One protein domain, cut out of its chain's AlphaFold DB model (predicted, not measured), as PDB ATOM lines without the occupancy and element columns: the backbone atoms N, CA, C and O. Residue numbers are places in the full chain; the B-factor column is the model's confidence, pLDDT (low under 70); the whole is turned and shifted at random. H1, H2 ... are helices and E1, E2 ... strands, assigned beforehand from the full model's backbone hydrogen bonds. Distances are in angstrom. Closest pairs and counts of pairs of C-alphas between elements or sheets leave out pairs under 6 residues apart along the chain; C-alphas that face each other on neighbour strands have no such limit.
ATOM      1  N   VAL A 602     287.367 147.295 274.468       87.19
ATOM      2  CA  VAL A 602     287.799 148.547 275.092       87.19
ATOM      3  C   VAL A 602     286.787 149.631 274.754       87.19
ATOM      4  O   VAL A 602     286.532 149.897 273.580       87.19
ATOM      5  N   ASP A 603     286.260 150.278 275.787       90.31
ATOM      6  CA  ASP A 603     285.380 151.433 275.647       90.31
ATOM      7  C   ASP A 603     286.204 152.724 275.794       90.31
ATOM      8  O   ASP A 603     286.978 152.885 276.740       90.31
ATOM      9  N   ILE A 604     286.051 153.650 274.850       89.56
ATOM     10  CA  ILE A 604     286.723 154.952 274.819       89.56
ATOM     11  C   ILE A 604     285.645 156.027 274.752       89.56
ATOM     12  O   ILE A 604     284.983 156.178 273.728       89.56
ATOM     13  N   SER A 605     285.495 156.813 275.816       91.25
ATOM     14  CA  SER A 605     284.627 157.989 275.766       91.25
ATOM     15  C   SER A 605     285.354 159.135 275.068       91.25
ATOM     16  O   SER A 605     286.443 159.546 275.475       91.25
ATOM     17  N   CYS A 606     284.763 159.644 273.992       88.31
ATOM     18  CA  CYS A 606     285.292 160.771 273.231       88.31
ATOM     19  C   CYS A 606     284.770 162.127 273.729       88.31
ATOM     20  O   CYS A 606     285.060 163.158 273.116       88.31
ATOM     21  N   GLY A 607     284.046 162.127 274.849       88.75
ATOM     22  CA  GLY A 607     283.456 163.314 275.448       88.75
ATOM     23  C   GLY A 607     282.145 163.717 274.784       88.75
ATOM     24  O   GLY A 607     281.491 162.934 274.089       88.75
ATOM     25  N   ASP A 608     281.761 164.963 275.030       91.44
ATOM     26  CA  ASP A 608     280.462 165.490 274.650       91.44
ATOM     27  C   ASP A 608     280.528 166.942 274.159       91.44
ATOM     28  O   ASP A 608     281.482 167.676 274.427       91.44
ATOM     29  N   VAL A 609     279.494 167.357 273.428       91.19
ATOM     30  CA  VAL A 609     279.340 168.717 272.911       91.19
ATOM     31  C   VAL A 609     277.882 169.165 272.975       91.19
ATOM     32  O   VAL A 609     276.969 168.438 272.584       91.19
ATOM     33  N   GLN A 610     277.651 170.388 273.454       90.38
ATOM     34  CA  GLN A 610     276.328 171.010 273.430       90.38
ATOM     35  C   GLN A 610     276.040 171.586 272.039       90.38
ATOM     36  O   GLN A 610     276.755 172.475 271.573       90.38
ATOM     37  N   VAL A 611     274.962 171.127 271.400       90.06
ATOM     38  CA  VAL A 611     274.459 171.699 270.143       90.06
ATOM     39  C   VAL A 611     273.336 172.679 270.469       90.06
ATOM     40  O   VAL A 611     272.179 172.290 270.608       90.06
ATOM     41  N   SER A 612     273.685 173.953 270.641       86.75
ATOM     42  CA  SER A 612     272.724 175.012 270.976       86.75
ATOM     43  C   SER A 612     272.052 175.615 269.742       86.75
ATOM     44  O   SER A 612     272.686 175.783 268.698       86.75
ATOM     45  N   GLU A 613     270.792 176.015 269.909       86.25
ATOM     46  CA  GLU A 613     270.064 176.866 268.963       86.25
ATOM     47  C   GLU A 613     270.721 178.251 268.869       86.25
ATOM     48  O   GLU A 613     271.218 178.783 269.866       86.25
ATOM     49  N   ALA A 614     270.744 178.832 267.669       82.75
ATOM     50  CA  ALA A 614     271.300 180.160 267.427       82.75
ATOM     51  C   ALA A 614     270.236 181.254 267.528       82.75
ATOM     52  O   ALA A 614     270.503 182.319 268.081       82.75
ATOM     53  N   TYR A 615     269.050 180.990 266.978       79.38
ATOM     54  CA  TYR A 615     267.967 181.959 266.826       79.38
ATOM     55  C   TYR A 615     266.744 181.616 267.691       79.38
ATOM     56  O   TYR A 615     265.904 182.483 267.933       79.38
ATOM     57  N   GLY A 616     266.636 180.371 268.165       80.75
ATOM     58  CA  GLY A 616     265.501 179.876 268.943       80.75
ATOM     59  C   GLY A 616     264.221 179.757 268.113       80.75
ATOM     60  O   GLY A 616     263.121 179.930 268.640       80.75
ATOM     61  N   ASN A 617     264.347 179.546 266.797       79.06
ATOM     62  CA  ASN A 617     263.218 179.501 265.868       79.06
ATOM     63  C   ASN A 617     263.418 178.447 264.759       79.06
ATOM     64  O   ASN A 617     264.392 177.696 264.750       79.06
ATOM     65  N   ALA A 618     262.485 178.378 263.803       78.12
ATOM     66  CA  ALA A 618     262.496 177.383 262.728       78.12
ATOM     67  C   ALA A 618     263.755 177.416 261.833       78.12
ATOM     68  O   ALA A 618     264.051 176.409 261.187       78.12
ATOM     69  N   LEU A 619     264.508 178.522 261.807       80.94
ATOM     70  CA  LEU A 619     265.751 178.646 261.038       80.94
ATOM     71  C   LEU A 619     266.879 177.781 261.605       80.94
ATOM     72  O   LEU A 619     267.753 177.365 260.856       80.94
ATOM     73  N   ASP A 620     266.848 177.447 262.897       82.88
ATOM     74  CA  ASP A 620     267.818 176.508 263.471       82.88
ATOM     75  C   ASP A 620     267.589 175.075 262.967       82.88
ATOM     76  O   ASP A 620     268.504 174.257 262.934       82.88
ATOM     77  N   TYR A 621     266.370 174.770 262.522       84.12
ATOM     78  CA  TYR A 621     265.965 173.442 262.066       84.12
ATOM     79  C   TYR A 621     265.933 173.324 260.538       84.12
ATOM     80  O   TYR A 621     266.077 172.222 260.000       84.12
ATOM     81  N   THR A 622     265.754 174.446 259.840       79.62
ATOM     82  CA  THR A 622     265.570 174.521 258.389       79.62
ATOM     83  C   THR A 622     266.771 175.200 257.740       79.62
ATOM     84  O   THR A 622     267.108 176.328 258.069       79.62
ATOM     85  N   GLY A 623     267.426 174.524 256.792       75.88
ATOM     86  CA  GLY A 623     268.617 175.068 256.122       75.88
ATOM     87  C   GLY A 623     269.916 174.945 256.931       75.88
ATOM     88  O   GLY A 623     270.940 175.486 256.520       75.88
ATOM     89  N   VAL A 624     269.895 174.204 258.043       84.81
ATOM     90  CA  VAL A 624     271.081 173.852 258.835       84.81
ATOM     91  C   VAL A 624     271.500 172.417 258.532       84.81
ATOM     92  O   VAL A 624     270.686 171.496 258.629       84.81
ATOM     93  N   SER A 625     272.778 172.227 258.194       86.19
ATOM     94  CA  SER A 625     273.404 170.913 258.014       86.19
ATOM     95  C   SER A 625     274.411 170.668 259.131       86.19
ATOM     96  O   SER A 625     275.265 171.518 259.402       86.19
ATOM     97  N   ILE A 626     274.303 169.514 259.787       89.88
ATOM     98  CA  ILE A 626     275.213 169.100 260.850       89.88
ATOM     99  C   ILE A 626     275.926 167.824 260.418       89.88
ATOM    100  O   ILE A 626     275.295 166.810 260.122       89.88
ATOM    101  N   GLN A 627     277.254 167.868 260.422       89.62
ATOM    102  CA  GLN A 627     278.114 166.734 260.113       89.62
ATOM    103  C   GLN A 627     279.047 166.465 261.288       89.62
ATOM    104  O   GLN A 627     279.633 167.386 261.851       89.62
ATOM    105  N   VAL A 628     279.215 165.198 261.642       90.44
ATOM    106  CA  VAL A 628     280.185 164.751 262.641       90.44
ATOM    107  C   VAL A 628     281.346 164.057 261.943       90.44
ATOM    108  O   VAL A 628     281.144 163.224 261.063       90.44
ATOM    109  N   PHE A 629     282.568 164.401 262.330       90.31
ATOM    110  CA  PHE A 629     283.759 163.647 261.971       90.31
ATOM    111  C   PHE A 629     284.075 162.634 263.070       90.31
ATOM    112  O   PHE A 629     284.218 162.997 264.239       90.31
ATOM    113  N   LEU A 630     284.223 161.375 262.670       89.69
ATOM    114  CA  LEU A 630     284.488 160.242 263.542       89.69
ATOM    115  C   LEU A 630     285.825 159.587 263.146       89.69
ATOM    116  O   LEU A 630     285.959 159.129 262.006       89.69
ATOM    117  N   PRO A 631     286.833 159.515 264.038       87.88
ATOM    118  CA  PRO A 631     288.069 158.779 263.769       87.88
ATOM    119  C   PRO A 631     287.793 157.337 263.313       87.88
ATOM    120  O   PRO A 631     286.908 156.678 263.853       87.88
ATOM    121  N   PHE A 632     288.545 156.841 262.324       82.88
ATOM    122  CA  PHE A 632     288.393 155.481 261.763       82.88
ATOM    123  C   PHE A 632     287.026 155.150 261.130       82.88
ATOM    124  O   PHE A 632     286.751 153.987 260.829       82.88
ATOM    125  N   ILE A 633     286.194 156.171 260.885       84.38
ATOM    126  CA  ILE A 633     284.884 156.047 260.226       84.38
ATOM    127  C   ILE A 633     284.703 157.136 259.153       84.38
ATOM    128  O   ILE A 633     284.220 156.862 258.053       84.38
ATOM    129  N   GLY A 634     285.114 158.373 259.450       83.75
ATOM    130  CA  GLY A 634     284.996 159.550 258.587       83.75
ATOM    131  C   GLY A 634     283.798 160.440 258.909       83.75
ATOM    132  O   GLY A 634     283.293 160.446 260.031       83.75
ATOM    133  N   TYR A 635     283.379 161.247 257.931       84.88
ATOM    134  CA  TYR A 635     282.263 162.178 258.101       84.88
ATOM    135  C   TYR A 635     280.912 161.464 258.020       84.88
ATOM    136  O   TYR A 635     280.698 160.592 257.170       84.88
ATOM    137  N   ARG A 636     279.981 161.856 258.888       83.88
ATOM    138  CA  ARG A 636     278.591 161.395 258.892       83.88
ATOM    139  C   ARG A 636     277.650 162.581 259.060       83.88
ATOM    140  O   ARG A 636     277.837 163.403 259.953       83.88
ATOM    141  N   THR A 637     276.641 162.663 258.202       87.75
ATOM    142  CA  THR A 637     275.591 163.682 258.301       87.75
ATOM    143  C   THR A 637     274.567 163.251 259.343       87.75
ATOM    144  O   THR A 637     274.082 162.121 259.313       87.75
ATOM    145  N   LEU A 638     274.241 164.150 260.268       89.06
ATOM    146  CA  LEU A 638     273.268 163.930 261.333       89.06
ATOM    147  C   LEU A 638     271.988 164.711 261.041       89.06
ATOM    148  O   LEU A 638     272.021 165.799 260.460       89.06
ATOM    149  N   ARG A 639     270.838 164.188 261.471       86.25
ATOM    150  CA  ARG A 639     269.565 164.892 261.296       86.25
ATOM    151  C   ARG A 639     269.424 166.006 262.322       86.25
ATOM    152  O   ARG A 639     269.212 165.740 263.501       86.25
ATOM    153  N   THR A 640     269.429 167.252 261.851       86.69
ATOM    154  CA  THR A 640     269.308 168.465 262.676       86.69
ATOM    155  C   THR A 640     268.139 168.399 263.665       86.69
ATOM    156  O   THR A 640     268.315 168.712 264.836       86.69
ATOM    157  N   LYS A 641     266.967 167.902 263.244       84.94
ATOM    158  CA  LYS A 641     265.767 167.791 264.101       84.94
ATOM    159  C   LYS A 641     265.947 166.880 265.323       84.94
ATOM    160  O   LYS A 641     265.286 167.079 266.337       84.94
ATOM    161  N   GLU A 642     266.810 165.875 265.227       84.25
ATOM    162  CA  GLU A 642     267.012 164.892 266.296       84.25
ATOM    163  C   GLU A 642     268.041 165.391 267.322       84.25
ATOM    164  O   GLU A 642     267.919 165.107 268.516       84.25
ATOM    165  N   ILE A 643     269.012 166.193 266.872       87.81
ATOM    166  CA  ILE A 643     270.181 166.588 267.668       87.81
ATOM    167  C   ILE A 643     270.197 168.055 268.109       87.81
ATOM    168  O   ILE A 643     270.959 168.402 269.008       87.81
ATOM    169  N   MET A 644     269.394 168.926 267.490       88.88
ATOM    170  CA  MET A 644     269.332 170.337 267.870       88.88
ATOM    171  C   MET A 644     268.873 170.479 269.325       88.88
ATOM    172  O   MET A 644     268.056 169.693 269.814       88.88
ATOM    173  N   ASN A 645     269.443 171.462 270.025       88.81
ATOM    174  CA  ASN A 645     269.208 171.717 271.444       88.81
ATOM    175  C   ASN A 645     269.462 170.492 272.350       88.81
ATOM    176  O   ASN A 645     268.816 170.306 273.381       88.81
ATOM    177  N   SER A 646     270.383 169.617 271.942       87.44
ATOM    178  CA  SER A 646     270.760 168.414 272.687       87.44
ATOM    179  C   SER A 646     272.268 168.397 272.941       87.44
ATOM    180  O   SER A 646     273.053 168.991 272.197       87.44
ATOM    181  N   ARG A 647     272.684 167.701 274.001       91.06
ATOM    182  CA  ARG A 647     274.097 167.418 274.271       91.06
ATOM    183  C   ARG A 647     274.451 166.093 273.607       91.06
ATOM    184  O   ARG A 647     273.862 165.070 273.944       91.06
ATOM    185  N   LEU A 648     275.357 166.116 272.641       92.44
ATOM    186  CA  LEU A 648     275.817 164.920 271.941       92.44
ATOM    187  C   LEU A 648     277.014 164.326 272.671       92.44
ATOM    188  O   LEU A 648     277.994 165.029 272.881       92.44
ATOM    189  N   GLU A 649     276.947 163.047 273.017       93.81
ATOM    190  CA  GLU A 649     278.033 162.261 273.608       93.81
ATOM    191  C   GLU A 649     278.449 161.162 272.625       93.81
ATOM    192  O   GLU A 649     277.601 160.570 271.950       93.81
ATOM    193  N   ILE A 650     279.753 160.906 272.523       93.94
ATOM    194  CA  ILE A 650     280.310 159.913 271.602       93.94
ATOM    195  C   ILE A 650     281.125 158.899 272.399       93.94
ATOM    196  O   ILE A 650     282.138 159.258 272.996       93.94
ATOM    197  N   ASP A 651     280.733 157.629 272.323       92.88
ATOM    198  CA  ASP A 651     281.481 156.515 272.907       92.88
ATOM    199  C   ASP A 651     281.925 155.545 271.809       92.88
ATOM    200  O   ASP A 651     281.129 155.102 270.982       92.88
ATOM    201  N   TYR A 652     283.204 155.187 271.810       93.19
ATOM    202  CA  TYR A 652     283.774 154.172 270.933       93.19
ATOM    203  C   TYR A 652     283.895 152.842 271.661       93.19
ATOM    204  O   TYR A 652     284.431 152.790 272.762       93.19
ATOM    205  N   LYS A 653     283.478 151.760 271.008       90.00
ATOM    206  CA  LYS A 653     283.774 150.386 271.421       90.00
ATOM    207  C   LYS A 653     284.729 149.765 270.427       90.00
ATOM    208  O   LYS A 653     284.422 149.721 269.239       90.00
ATOM    209  N   VAL A 654     285.873 149.296 270.896       88.62
ATOM    210  CA  VAL A 654     286.919 148.707 270.058       88.62
ATOM    211  C   VAL A 654     287.117 147.251 270.447       88.62
ATOM    212  O   VAL A 654     287.377 146.954 271.611       88.62
ATOM    213  N   ASP A 655     287.031 146.353 269.471       86.81
ATOM    214  CA  ASP A 655     287.504 144.978 269.589       86.81
ATOM    215  C   ASP A 655     289.013 144.948 269.320       86.81
ATOM    216  O   ASP A 655     289.467 145.142 268.192       86.81
ATOM    217  N   VAL A 656     289.812 144.703 270.358       83.19
ATOM    218  CA  VAL A 656     291.273 144.683 270.246       83.19
ATOM    219  C   VAL A 656     291.822 143.398 269.616       83.19
ATOM    220  O   VAL A 656     293.018 143.307 269.350       83.19
ATOM    221  N   TYR A 657     290.998 142.387 269.346       81.81
ATOM    222  CA  TYR A 657     291.461 141.182 268.650       81.81
ATOM    223  C   TYR A 657     291.428 141.360 267.131       81.81
ATOM    224  O   TYR A 657     292.319 140.874 266.440       81.81
ATOM    225  N   THR A 658     290.434 142.083 266.618       77.12
ATOM    226  CA  THR A 658     290.212 142.283 265.173       77.12
ATOM    227  C   THR A 658     290.532 143.709 264.712       77.12
ATOM    228  O   THR A 658     290.894 143.942 263.556       77.12
ATOM    229  N   GLY A 659     290.439 144.679 265.624       78.44
ATOM    230  CA  GLY A 659     290.507 146.106 265.331       78.44
ATOM    231  C   GLY A 659     289.191 146.707 264.847       78.44
ATOM    232  O   GLY A 659     289.187 147.875 264.469       78.44
ATOM    233  N   THR A 660     288.082 145.963 264.842       84.25
ATOM    234  CA  THR A 660     286.763 146.535 264.544       84.25
ATOM    235  C   THR A 660     286.379 147.540 265.625       84.25
ATOM    236  O   THR A 660     286.531 147.280 266.819       84.25
ATOM    237  N   CYS A 661     285.881 148.704 265.216       87.06
ATOM    238  CA  CYS A 661     285.424 149.743 266.127       87.06
ATOM    239  C   CYS A 661     284.002 150.195 265.793       87.06
ATOM    240  O   CYS A 661     283.641 150.334 264.628       87.06
ATOM    241  N   ILE A 662     283.209 150.478 266.821       89.81
ATOM    242  CA  ILE A 662     281.855 151.014 266.695       89.81
ATOM    243  C   ILE A 662     281.797 152.337 267.449       89.81
ATOM    244  O   ILE A 662     282.054 152.374 268.650       89.81
ATOM    245  N   ALA A 663     281.433 153.414 266.757       90.81
ATOM    246  CA  ALA A 663     281.097 154.689 267.373       90.81
ATOM    247  C   ALA A 663     279.597 154.738 267.672       90.81
ATOM    248  O   ALA A 663     278.768 154.556 266.779       90.81
ATOM    249  N   MET A 664     279.256 155.008 268.923       91.81
ATOM    250  CA  MET A 664     277.895 155.159 269.418       91.81
ATOM    251  C   MET A 664     277.660 156.628 269.756       91.81
ATOM    252  O   MET A 664     278.396 157.211 270.551       91.81
ATOM    253  N   LEU A 665     276.647 157.231 269.136       92.94
ATOM    254  CA  LEU A 665     276.286 158.628 269.357       92.94
ATOM    255  C   LEU A 665     275.014 158.710 270.190       92.94
ATOM    256  O   LEU A 665     273.933 158.308 269.746       92.94
ATOM    257  N   TYR A 666     275.145 159.288 271.376       92.88
ATOM    258  CA  TYR A 666     274.053 159.515 272.304       92.88
ATOM    259  C   TYR A 666     273.596 160.971 272.248       92.88
ATOM    260  O   TYR A 666     274.411 161.888 272.321       92.88
ATOM    261  N   ALA A 667     272.286 161.193 272.174       91.25
ATOM    262  CA  ALA A 667     271.691 162.491 272.458       91.25
ATOM    263  C   ALA A 667     271.189 162.514 273.900       91.25
ATOM    264  O   ALA A 667     270.352 161.702 274.305       91.25
ATOM    265  N   ILE A 668     271.712 163.463 274.667       89.12
ATOM    266  CA  ILE A 668     271.328 163.729 276.045       89.12
ATOM    267  C   ILE A 668     270.429 164.965 276.060       89.12
ATOM    268  O   ILE A 668     270.809 166.061 275.638       89.12
ATOM    269  N   ARG A 669     269.223 164.772 276.586       86.31
ATOM    270  CA  ARG A 669     268.246 165.800 276.956       86.31
ATOM    271  C   ARG A 669     267.994 165.700 278.468       86.31
ATOM    272  O   ARG A 669     268.336 164.670 279.051       86.31
ATOM    273  N   PRO A 670     267.390 166.709 279.127       80.00
ATOM    274  CA  PRO A 670     267.332 166.793 280.593       80.00
ATOM    275  C   PRO A 670     266.884 165.524 281.338       80.00
ATOM    276  O   PRO A 670     267.341 165.304 282.451       80.00
ATOM    277  N   ASN A 671     266.049 164.674 280.726       80.56
ATOM    278  CA  ASN A 671     265.569 163.418 281.319       80.56
ATOM    279  C   ASN A 671     265.728 162.194 280.394       80.56
ATOM    280  O   ASN A 671     265.041 161.193 280.584       80.56
ATOM    281  N   LEU A 672     266.572 162.268 279.359       82.75
ATOM    282  CA  LEU A 672     266.695 161.200 278.363       82.75
ATOM    283  C   LEU A 672     268.118 161.125 277.805       82.75
ATOM    284  O   LEU A 672     268.610 162.103 277.251       82.75
ATOM    285  N   ARG A 673     268.746 159.948 277.896       85.81
ATOM    286  CA  ARG A 673     269.955 159.587 277.140       85.81
ATOM    287  C   ARG A 673     269.557 158.529 276.122       85.81
ATOM    288  O   ARG A 673     269.219 157.413 276.509       85.81
ATOM    289  N   GLN A 674     269.570 158.879 274.843       86.56
ATOM    290  CA  GLN A 674     269.143 157.988 273.765       86.56
ATOM    291  C   GLN A 674     270.290 157.752 272.785       86.56
ATOM    292  O   GLN A 674     270.901 158.709 272.317       86.56
ATOM    293  N   LEU A 675     270.558 156.487 272.452       88.62
ATOM    294  CA  LEU A 675     271.434 156.123 271.337       88.62
ATOM    295  C   LEU A 675     270.705 156.434 270.027       88.62
ATOM    296  O   LEU A 675     269.671 155.827 269.753       88.62
ATOM    297  N   LEU A 676     271.219 157.384 269.248       87.88
ATOM    298  CA  LEU A 676     270.617 157.773 267.970       87.88
ATOM    299  C   LEU A 676     271.286 157.081 266.786       87.88
ATOM    300  O   LEU A 676     270.601 156.626 265.874       87.88
ATOM    301  N   TYR A 677     272.618 157.004 266.802       88.06
ATOM    302  CA  TYR A 677     273.385 156.484 265.676       88.06
ATOM    303  C   TYR A 677     274.482 155.539 266.142       88.06
ATOM    304  O   TYR A 677     275.154 155.784 267.146       88.06
ATOM    305  N   THR A 678     274.688 154.485 265.361       90.69
ATOM    306  CA  THR A 678     275.836 153.591 265.460       90.69
ATOM    307  C   THR A 678     276.549 153.569 264.120       90.69
ATOM    308  O   THR A 678     275.926 153.426 263.067       90.69
ATOM    309  N   PHE A 679     277.865 153.735 264.150       87.50
ATOM    310  CA  PHE A 679     278.693 153.681 262.954       87.50
ATOM    311  C   PHE A 679     279.832 152.700 263.167       87.50
ATOM    312  O   PHE A 679     280.531 152.767 264.174       87.50
ATOM    313  N   GLU A 680     280.021 151.805 262.208       85.38
ATOM    314  CA  GLU A 680     281.106 150.831 262.218       85.38
ATOM    315  C   GLU A 680     282.323 151.362 261.451       85.38
ATOM    316  O   GLU A 680     282.199 152.110 260.475       85.38
ATOM    317  N   GLY A 681     283.503 150.968 261.913       82.38
ATOM    318  CA  GLY A 681     284.789 151.241 261.299       82.38
ATOM    319  C   GLY A 681     285.829 150.201 261.700       82.38
ATOM    320  O   GLY A 681     285.552 149.238 262.416       82.38
ATOM    321  N   ASN A 682     287.058 150.417 261.249       84.12
ATOM    322  CA  ASN A 682     288.189 149.574 261.607       84.12
ATOM    323  C   ASN A 682     289.379 150.460 261.991       84.12
ATOM    324  O   ASN A 682     289.760 151.357 261.237       84.12
ATOM    325  N   CYS A 683     289.956 150.197 263.161       83.94
ATOM    326  CA  CYS A 683     291.108 150.893 263.715       83.94
ATOM    327  C   CYS A 683     292.358 150.008 263.850       83.94
ATOM    328  O   CYS A 683     293.266 150.367 264.610       83.94
ATOM    329  N   SER A 684     292.423 148.871 263.142       78.12
ATOM    330  CA  SER A 684     293.644 148.073 263.024       78.12
ATOM    331  C   SER A 684     294.505 148.524 261.847       78.12
ATOM    332  O   SER A 684     294.055 148.700 260.718       78.12
ATOM    333  N   VAL A 685     295.793 148.697 262.118       76.62
ATOM    334  CA  VAL A 685     296.829 148.829 261.095       76.62
ATOM    335  C   VAL A 685     297.560 147.510 261.032       76.62
ATOM    336  O   VAL A 685     298.242 147.110 261.975       76.62
ATOM    337  N   GLN A 686     297.384 146.807 259.924       71.25
ATOM    338  CA  GLN A 686     297.972 145.494 259.741       71.25
ATOM    339  C   GLN A 686     299.492 145.626 259.556       71.25
ATOM    340  O   GLN A 686     299.964 146.374 258.696       71.25
ATOM    341  N   ILE A 687     300.260 144.888 260.361       70.56
ATOM    342  CA  ILE A 687     301.708 144.749 260.184       70.56
ATOM    343  C   ILE A 687     301.926 143.483 259.343       70.56
ATOM    344  O   ILE A 687     301.380 142.429 259.683       70.56
ATOM    345  N   PRO A 688     302.678 143.549 258.231       66.69
ATOM    346  CA  PRO A 688     302.925 142.366 257.421       66.69
ATOM    347  C   PRO A 688     303.890 141.438 258.163       66.69
ATOM    348  O   PRO A 688     304.950 141.876 258.607       66.69
ATOM    349  N   LEU A 689     303.540 140.156 258.267       65.81
ATOM    350  CA  LEU A 689     304.417 139.130 258.841       65.81
ATOM    351  C   LEU A 689     305.437 138.619 257.813       65.81
ATOM    352  O   LEU A 689     306.554 138.252 258.171       65.81
ATOM    353  N   THR A 690     305.078 138.653 256.526       62.44
ATOM    354  CA  THR A 690     305.944 138.268 255.403       62.44
ATOM    355  C   THR A 690     305.944 139.281 254.261       62.44
ATOM    356  O   THR A 690     305.051 140.119 254.122       62.44
ATOM    357  N   ALA A 691     306.927 139.150 253.363       47.00
ATOM    358  CA  ALA A 691     306.946 139.869 252.090       47.00
ATOM    359  C   ALA A 691     305.722 139.551 251.204       47.00
ATOM    360  O   ALA A 691     305.268 140.428 250.474       47.00
ATOM    361  N   SER A 692     305.151 138.345 251.301       49.03
ATOM    362  CA  SER A 692     303.886 137.978 250.645       49.03
ATOM    363  C   SER A 692     302.670 138.687 251.255       49.03
ATOM    364  O   SER A 692     301.786 139.115 250.514       49.03
ATOM    365  N   ASP A 693     302.647 138.908 252.574       51.84
ATOM    366  CA  ASP A 693     301.564 139.638 253.255       51.84
ATOM    367  C   ASP A 693     301.601 141.142 252.971       51.84
ATOM    368  O   ASP A 693     300.561 141.804 252.940       51.84
ATOM    369  N   ARG A 694     302.788 141.692 252.678       41.69
ATOM    370  CA  ARG A 694     302.949 143.093 252.258       41.69
ATOM    371  C   ARG A 694     302.144 143.417 250.994       41.69
ATOM    372  O   ARG A 694     301.637 144.530 250.876       41.69
ATOM    373  N   THR A 695     301.953 142.457 250.089       43.06
ATOM    374  CA  THR A 695     301.120 142.641 248.888       43.06
ATOM    375  C   THR A 695     299.640 142.855 249.242       43.06
ATOM    376  O   THR A 695     298.967 143.638 248.574       43.06
ATOM    377  N   ARG A 696     299.140 142.265 250.342       41.03
ATOM    378  CA  ARG A 696     297.753 142.462 250.820       41.03
ATOM    379  C   ARG A 696     297.539 143.830 251.488       41.03
ATOM    380  O   ARG A 696     296.439 144.379 251.428       41.03
ATOM    381  N   LEU A 697     298.590 144.421 252.064       47.03
ATOM    382  CA  LEU A 697     298.554 145.795 252.596       47.03
ATOM    383  C   LEU A 697     298.423 146.846 251.496       47.03
ATOM    384  O   LEU A 697     297.747 147.854 251.685       47.03
ATOM    385  N   ILE A 698     299.041 146.595 250.342       40.53
ATOM    386  CA  ILE A 698     298.971 147.490 249.182       40.53
ATOM    387  C   ILE A 698     297.559 147.468 248.579       40.53
ATOM    388  O   ILE A 698     297.039 148.526 248.240       40.53
ATOM    389  N   SER A 699     296.878 146.314 248.552       34.81
ATOM    390  CA  SER A 699     295.466 146.252 248.141       34.81
ATOM    391  C   SER A 699     294.507 146.960 249.110       34.81
ATOM    392  O   SER A 699     293.513 147.522 248.667       34.81
ATOM    393  N   GLY A 700     294.805 146.994 250.416       36.41
ATOM    394  CA  GLY A 700     293.965 147.670 251.418       36.41
ATOM    395  C   GLY A 700     294.050 149.203 251.393       36.41
ATOM    396  O   GLY A 700     293.135 149.879 251.859       36.41
ATOM    397  N   LEU A 701     295.121 149.766 250.820       36.47
ATOM    398  CA  LEU A 701     295.292 151.214 250.667       36.47
ATOM    399  C   LEU A 701     294.450 151.788 249.510       36.47
ATOM    400  O   LEU A 701     294.101 152.965 249.538       36.47
ATOM    401  N   VAL A 702     294.086 150.962 248.522       32.62
ATOM    402  CA  VAL A 702     293.301 151.385 247.345       32.62
ATOM    403  C   VAL A 702     291.833 151.668 247.710       32.62
ATOM    404  O   VAL A 702     291.192 152.498 247.076       32.62
ATOM    405  N   THR A 703     291.312 151.080 248.792       31.83
ATOM    406  CA  THR A 703     289.901 151.243 249.200       31.83
ATOM    407  C   THR A 703     289.648 152.480 250.072       31.83
ATOM    408  O   THR A 703     288.529 152.982 250.127       31.83
ATOM    409  N   ALA A 704     290.674 153.031 250.726       31.06
ATOM    410  CA  ALA A 704     290.516 154.188 251.615       31.06
ATOM    411  C   ALA A 704     290.493 155.550 250.884       31.06
ATOM    412  O   ALA A 704     290.323 156.592 251.517       31.06
ATOM    413  N   GLY A 705     290.653 155.541 249.554       32.31
ATOM    414  CA  GLY A 705     290.579 156.711 248.671       32.31
ATOM    415  C   GLY A 705     289.362 156.733 247.739       32.31
ATOM    416  O   GLY A 705     289.312 157.570 246.845       32.31
ATOM    417  N   SER A 730     285.435 163.797 252.708       50.28
ATOM    418  CA  SER A 730     286.334 162.665 252.458       50.28
ATOM    419  C   SER A 730     285.532 161.365 252.441       50.28
ATOM    420  O   SER A 730     284.435 161.291 253.004       50.28
ATOM    421  N   GLY A 731     286.140 160.313 251.898       51.22
ATOM    422  CA  GLY A 731     285.647 158.959 252.066       51.22
ATOM    423  C   GLY A 731     285.816 158.376 253.470       51.22
ATOM    424  O   GLY A 731     286.375 159.018 254.364       51.22
ATOM    425  N   GLY A 732     285.285 157.166 253.670       53.41
ATOM    426  CA  GLY A 732     285.408 156.414 254.913       53.41
ATOM    427  C   GLY A 732     286.876 156.140 255.233       53.41
ATOM    428  O   GLY A 732     287.546 155.395 254.526       53.41
ATOM    429  N   PHE A 733     287.389 156.757 256.296       61.31
ATOM    430  CA  PHE A 733     288.746 156.498 256.762       61.31
ATOM    431  C   PHE A 733     288.739 155.227 257.598       61.31
ATOM    432  O   PHE A 733     288.149 155.248 258.663       61.31
ATOM    433  N   SER A 734     289.415 154.156 257.200       63.44
ATOM    434  CA  SER A 734     289.607 152.976 258.055       63.44
ATOM    435  C   SER A 734     291.065 152.522 258.041       63.44
ATOM    436  O   SER A 734     291.870 152.994 257.229       63.44
ATOM    437  N   GLY A 735     291.432 151.683 259.011       70.25
ATOM    438  CA  GLY A 735     292.757 151.094 259.172       70.25
ATOM    439  C   GLY A 735     293.889 152.110 259.029       70.25
ATOM    440  O   GLY A 735     293.984 153.069 259.797       70.25
ATOM    441  N   ASN A 736     294.729 151.931 258.010       67.50
ATOM    442  CA  ASN A 736     295.913 152.757 257.757       67.50
ATOM    443  C   ASN A 736     295.582 154.226 257.442       67.50
ATOM    444  O   ASN A 736     296.267 155.125 257.926       67.50
ATOM    445  N   ALA A 737     294.520 154.502 256.682       64.06
ATOM    446  CA  ALA A 737     294.117 155.881 256.395       64.06
ATOM    447  C   ALA A 737     293.528 156.555 257.641       64.06
ATOM    448  O   ALA A 737     293.869 157.694 257.967       64.06
ATOM    449  N   GLY A 738     292.716 155.811 258.402       68.50
ATOM    450  CA  GLY A 738     292.222 156.248 259.707       68.50
ATOM    451  C   GLY A 738     293.356 156.535 260.689       68.50
ATOM    452  O   GLY A 738     293.295 157.523 261.418       68.50
ATOM    453  N   ALA A 739     294.429 155.742 260.651       71.69
ATOM    454  CA  ALA A 739     295.625 155.895 261.470       71.69
ATOM    455  C   ALA A 739     296.445 157.155 261.152       71.69
ATOM    456  O   ALA A 739     296.988 157.758 262.076       71.69
ATOM    457  N   MET A 740     296.448 157.626 259.906       73.00
ATOM    458  CA  MET A 740     297.076 158.904 259.531       73.00
ATOM    459  C   MET A 740     296.164 160.121 259.763       73.00
ATOM    460  O   MET A 740     296.645 161.244 259.870       73.00
ATOM    461  N   GLY A 741     294.848 159.908 259.860       71.50
ATOM    462  CA  GLY A 741     293.861 160.976 260.031       71.50
ATOM    463  C   GLY A 741     293.787 161.586 261.438       71.50
ATOM    464  O   GLY A 741     294.449 161.158 262.389       71.50
ATOM    465  N   CYS A 742     292.909 162.580 261.597       78.12
ATOM    466  CA  CYS A 742     292.617 163.181 262.899       78.12
ATOM    467  C   CYS A 742     292.022 162.142 263.875       78.12
ATOM    468  O   CYS A 742     291.161 161.346 263.502       78.12
ATOM    469  N   LYS A 743     292.473 162.160 265.137       84.62
ATOM    470  CA  LYS A 743     292.011 161.256 266.214       84.62
ATOM    471  C   LYS A 743     291.028 161.901 267.186       84.62
ATOM    472  O   LYS A 743     290.597 161.258 268.134       84.62
ATOM    473  N   LYS A 744     290.698 163.174 266.973       86.12
ATOM    474  CA  LYS A 744     289.723 163.904 267.781       86.12
ATOM    475  C   LYS A 744     288.434 164.033 266.973       86.12
ATOM    476  O   LYS A 744     288.498 164.612 265.886       86.12
ATOM    477  N   PRO A 745     287.297 163.501 267.449       89.62
ATOM    478  CA  PRO A 745     286.027 163.755 266.794       89.62
ATOM    479  C   PRO A 745     285.652 165.230 266.931       89.62
ATOM    480  O   PRO A 745     286.013 165.891 267.906       89.62
ATOM    481  N   TYR A 746     284.947 165.751 265.935       89.00
ATOM    482  CA  TYR A 746     284.469 167.131 265.936       89.00
ATOM    483  C   TYR A 746     283.183 167.264 265.130       89.00
ATOM    484  O   TYR A 746     282.846 166.412 264.307       89.00
ATOM    485  N   LEU A 747     282.466 168.357 265.377       90.38
ATOM    486  CA  LEU A 747     281.201 168.672 264.734       90.38
ATOM    487  C   LEU A 747     281.379 169.872 263.801       90.38
ATOM    488  O   LEU A 747     281.983 170.874 264.178       90.38
ATOM    489  N   ILE A 748     280.826 169.779 262.601       88.50
ATOM    490  CA  ILE A 748     280.693 170.881 261.654       88.50
ATOM    491  C   ILE A 748     279.211 171.238 261.598       88.50
ATOM    492  O   ILE A 748     278.382 170.412 261.222       88.50
ATOM    493  N   ILE A 749     278.880 172.474 261.969       88.94
ATOM    494  CA  ILE A 749     277.524 173.018 261.860       88.94
ATOM    495  C   ILE A 749     277.548 174.112 260.798       88.94
ATOM    496  O   ILE A 749     278.129 175.177 261.012       88.94
ATOM    497  N   THR A 750     276.883 173.861 259.678       86.06
ATOM    498  CA  THR A 750     276.699 174.834 258.602       86.06
ATOM    499  C   THR A 750     275.298 175.419 258.720       86.06
ATOM    500  O   THR A 750     274.319 174.676 258.691       86.06
ATOM    501  N   ARG A 751     275.197 176.743 258.859       83.12
ATOM    502  CA  ARG A 751     273.925 177.467 258.995       83.12
ATOM    503  C   ARG A 751     273.891 178.670 258.059       83.12
ATOM    504  O   ARG A 751     274.928 179.298 257.847       83.12
ATOM    505  N   ALA A 752     272.712 179.002 257.542       75.50
ATOM    506  CA  ALA A 752     272.500 180.283 256.881       75.50
ATOM    507  C   ALA A 752     272.534 181.415 257.923       75.50
ATOM    508  O   ALA A 752     272.047 181.264 259.049       75.50
ATOM    509  N   VAL A 753     273.147 182.540 257.560       74.56
ATOM    510  CA  VAL A 753     273.149 183.742 258.395       74.56
ATOM    511  C   VAL A 753     271.903 184.545 258.047       74.56
ATOM    512  O   VAL A 753     271.743 184.943 256.893       74.56
ATOM    513  N   ASP A 754     271.023 184.762 259.024       70.31
ATOM    514  CA  ASP A 754     269.889 185.666 258.845       70.31
ATOM    515  C   ASP A 754     270.411 187.108 258.780       70.31
ATOM    516  O   ASP A 754     271.149 187.559 259.661       70.31
ATOM    517  N   THR A 755     270.063 187.823 257.712       67.62
ATOM    518  CA  THR A 755     270.423 189.233 257.527       67.62
ATOM    519  C   THR A 755     269.148 190.052 257.540       67.62
ATOM    520  O   THR A 755     268.456 190.200 256.537       67.62
ATOM    521  N   GLN A 756     268.821 190.586 258.713       66.50
ATOM    522  CA  GLN A 756     267.638 191.415 258.876       66.50
ATOM    523  C   GLN A 756     267.970 192.890 258.622       66.50
ATOM    524  O   GLN A 756     268.961 193.397 259.165       66.50
TER     525      GLN A 756
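Overview. This is residues 602 to 705 and 730 to 756 of the 811 residues of an uncharacterized protein of Methanobrevibacter sp (UniProt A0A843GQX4). Look for a loose sandwich: a twisted sheet of four long strands, E1, E4, E5 and E6, partly face to face with a smaller sheet of E3, E2 and E8. E6 runs on through E7 to H2, which folds back at one end of the long axis; residues 751 to 756 lie at the other end. The printed part has 131 residues, with three named helices and eight named strands in the order E1 E2 E3 H1 E4 E5 E6 E7 H2 H3 E8, and its class is mixed. The sheets run E1 - E4 - E5 - E6 and E3 - E2 - E8, both all antiparallel. The whole is loose, with a radius of gyration of the C-alphas of 17.9 A, and flat, spanning 64 by 34 by 17 A.

Along the chain. Find C-alpha 602 at (287.799, 148.547, 275.092); from there E1 runs 27.2 A to residue 611. Its sheet continues with E4, residues 646 to 655, 29.0 A; E5, residues 660 to 669, 29.5 A; and E6, residues 672 to 682, 29.6 A, ending at (288.189, 149.574, 261.607). In the smaller sheet find E2, residues 625 to 630, 16.3 A; E3, residues 634 to 638; and E8, residues 746 to 750, ending at (276.699, 174.834, 258.602). H1 is residues 640 to 643, E7 684 to 686, H2 691 to 701, 16.3 A long, and H3 735 to 740.

Arrangement. Start at the large sheet, where N 604 and O 652 of E1 and E4 are 2.8 A apart, within hydrogen-bond range. E4, E5 and E6 form a meander, each strand the antiparallel neighbour of the one before; look for N 653 and O 662, 2.8 A, and N 663 and O 679, 2.8 A. The sandwich, two sheets face to face, has facing parts 10.5 A centre to centre, with strands at 34 degrees. In the smaller sheet, E2 and E3 are a hairpin, with N 628 and O 636 within hydrogen-bond range at 2.8 A; E2 and E8 are antiparallel neighbours, with N 627 and O 748 within hydrogen-bond range at 2.9 A. H1 only grazes both sheets, and H3 only grazes the large one. The closest C-alphas of E7 and H3, Ser 684 and Gly 735, are 5.0 A apart. H2 and H3 are close but not clearly touching: their closest C-alphas, Leu 701 and Asn 736, are 7.3 A apart. Every O i to N i+4 pair is within hydrogen-bond range in H3, 5 of 7 in H2; H1 is too short for one.

Size, cuts and confidence. The farthest C-alphas, Thr 690 and Gln 756, are 65.6 A apart. Residues 706 to 729 are not printed; C-alphas 705 and 730 are 8.2 A apart across this cut. The link E1 to E2, 13 residues, is long. Mean pLDDT of the printed part is 77.7; look for values under 70 at residues 688 to 705, 730 to 734, 736 to 738 and 755 to 756.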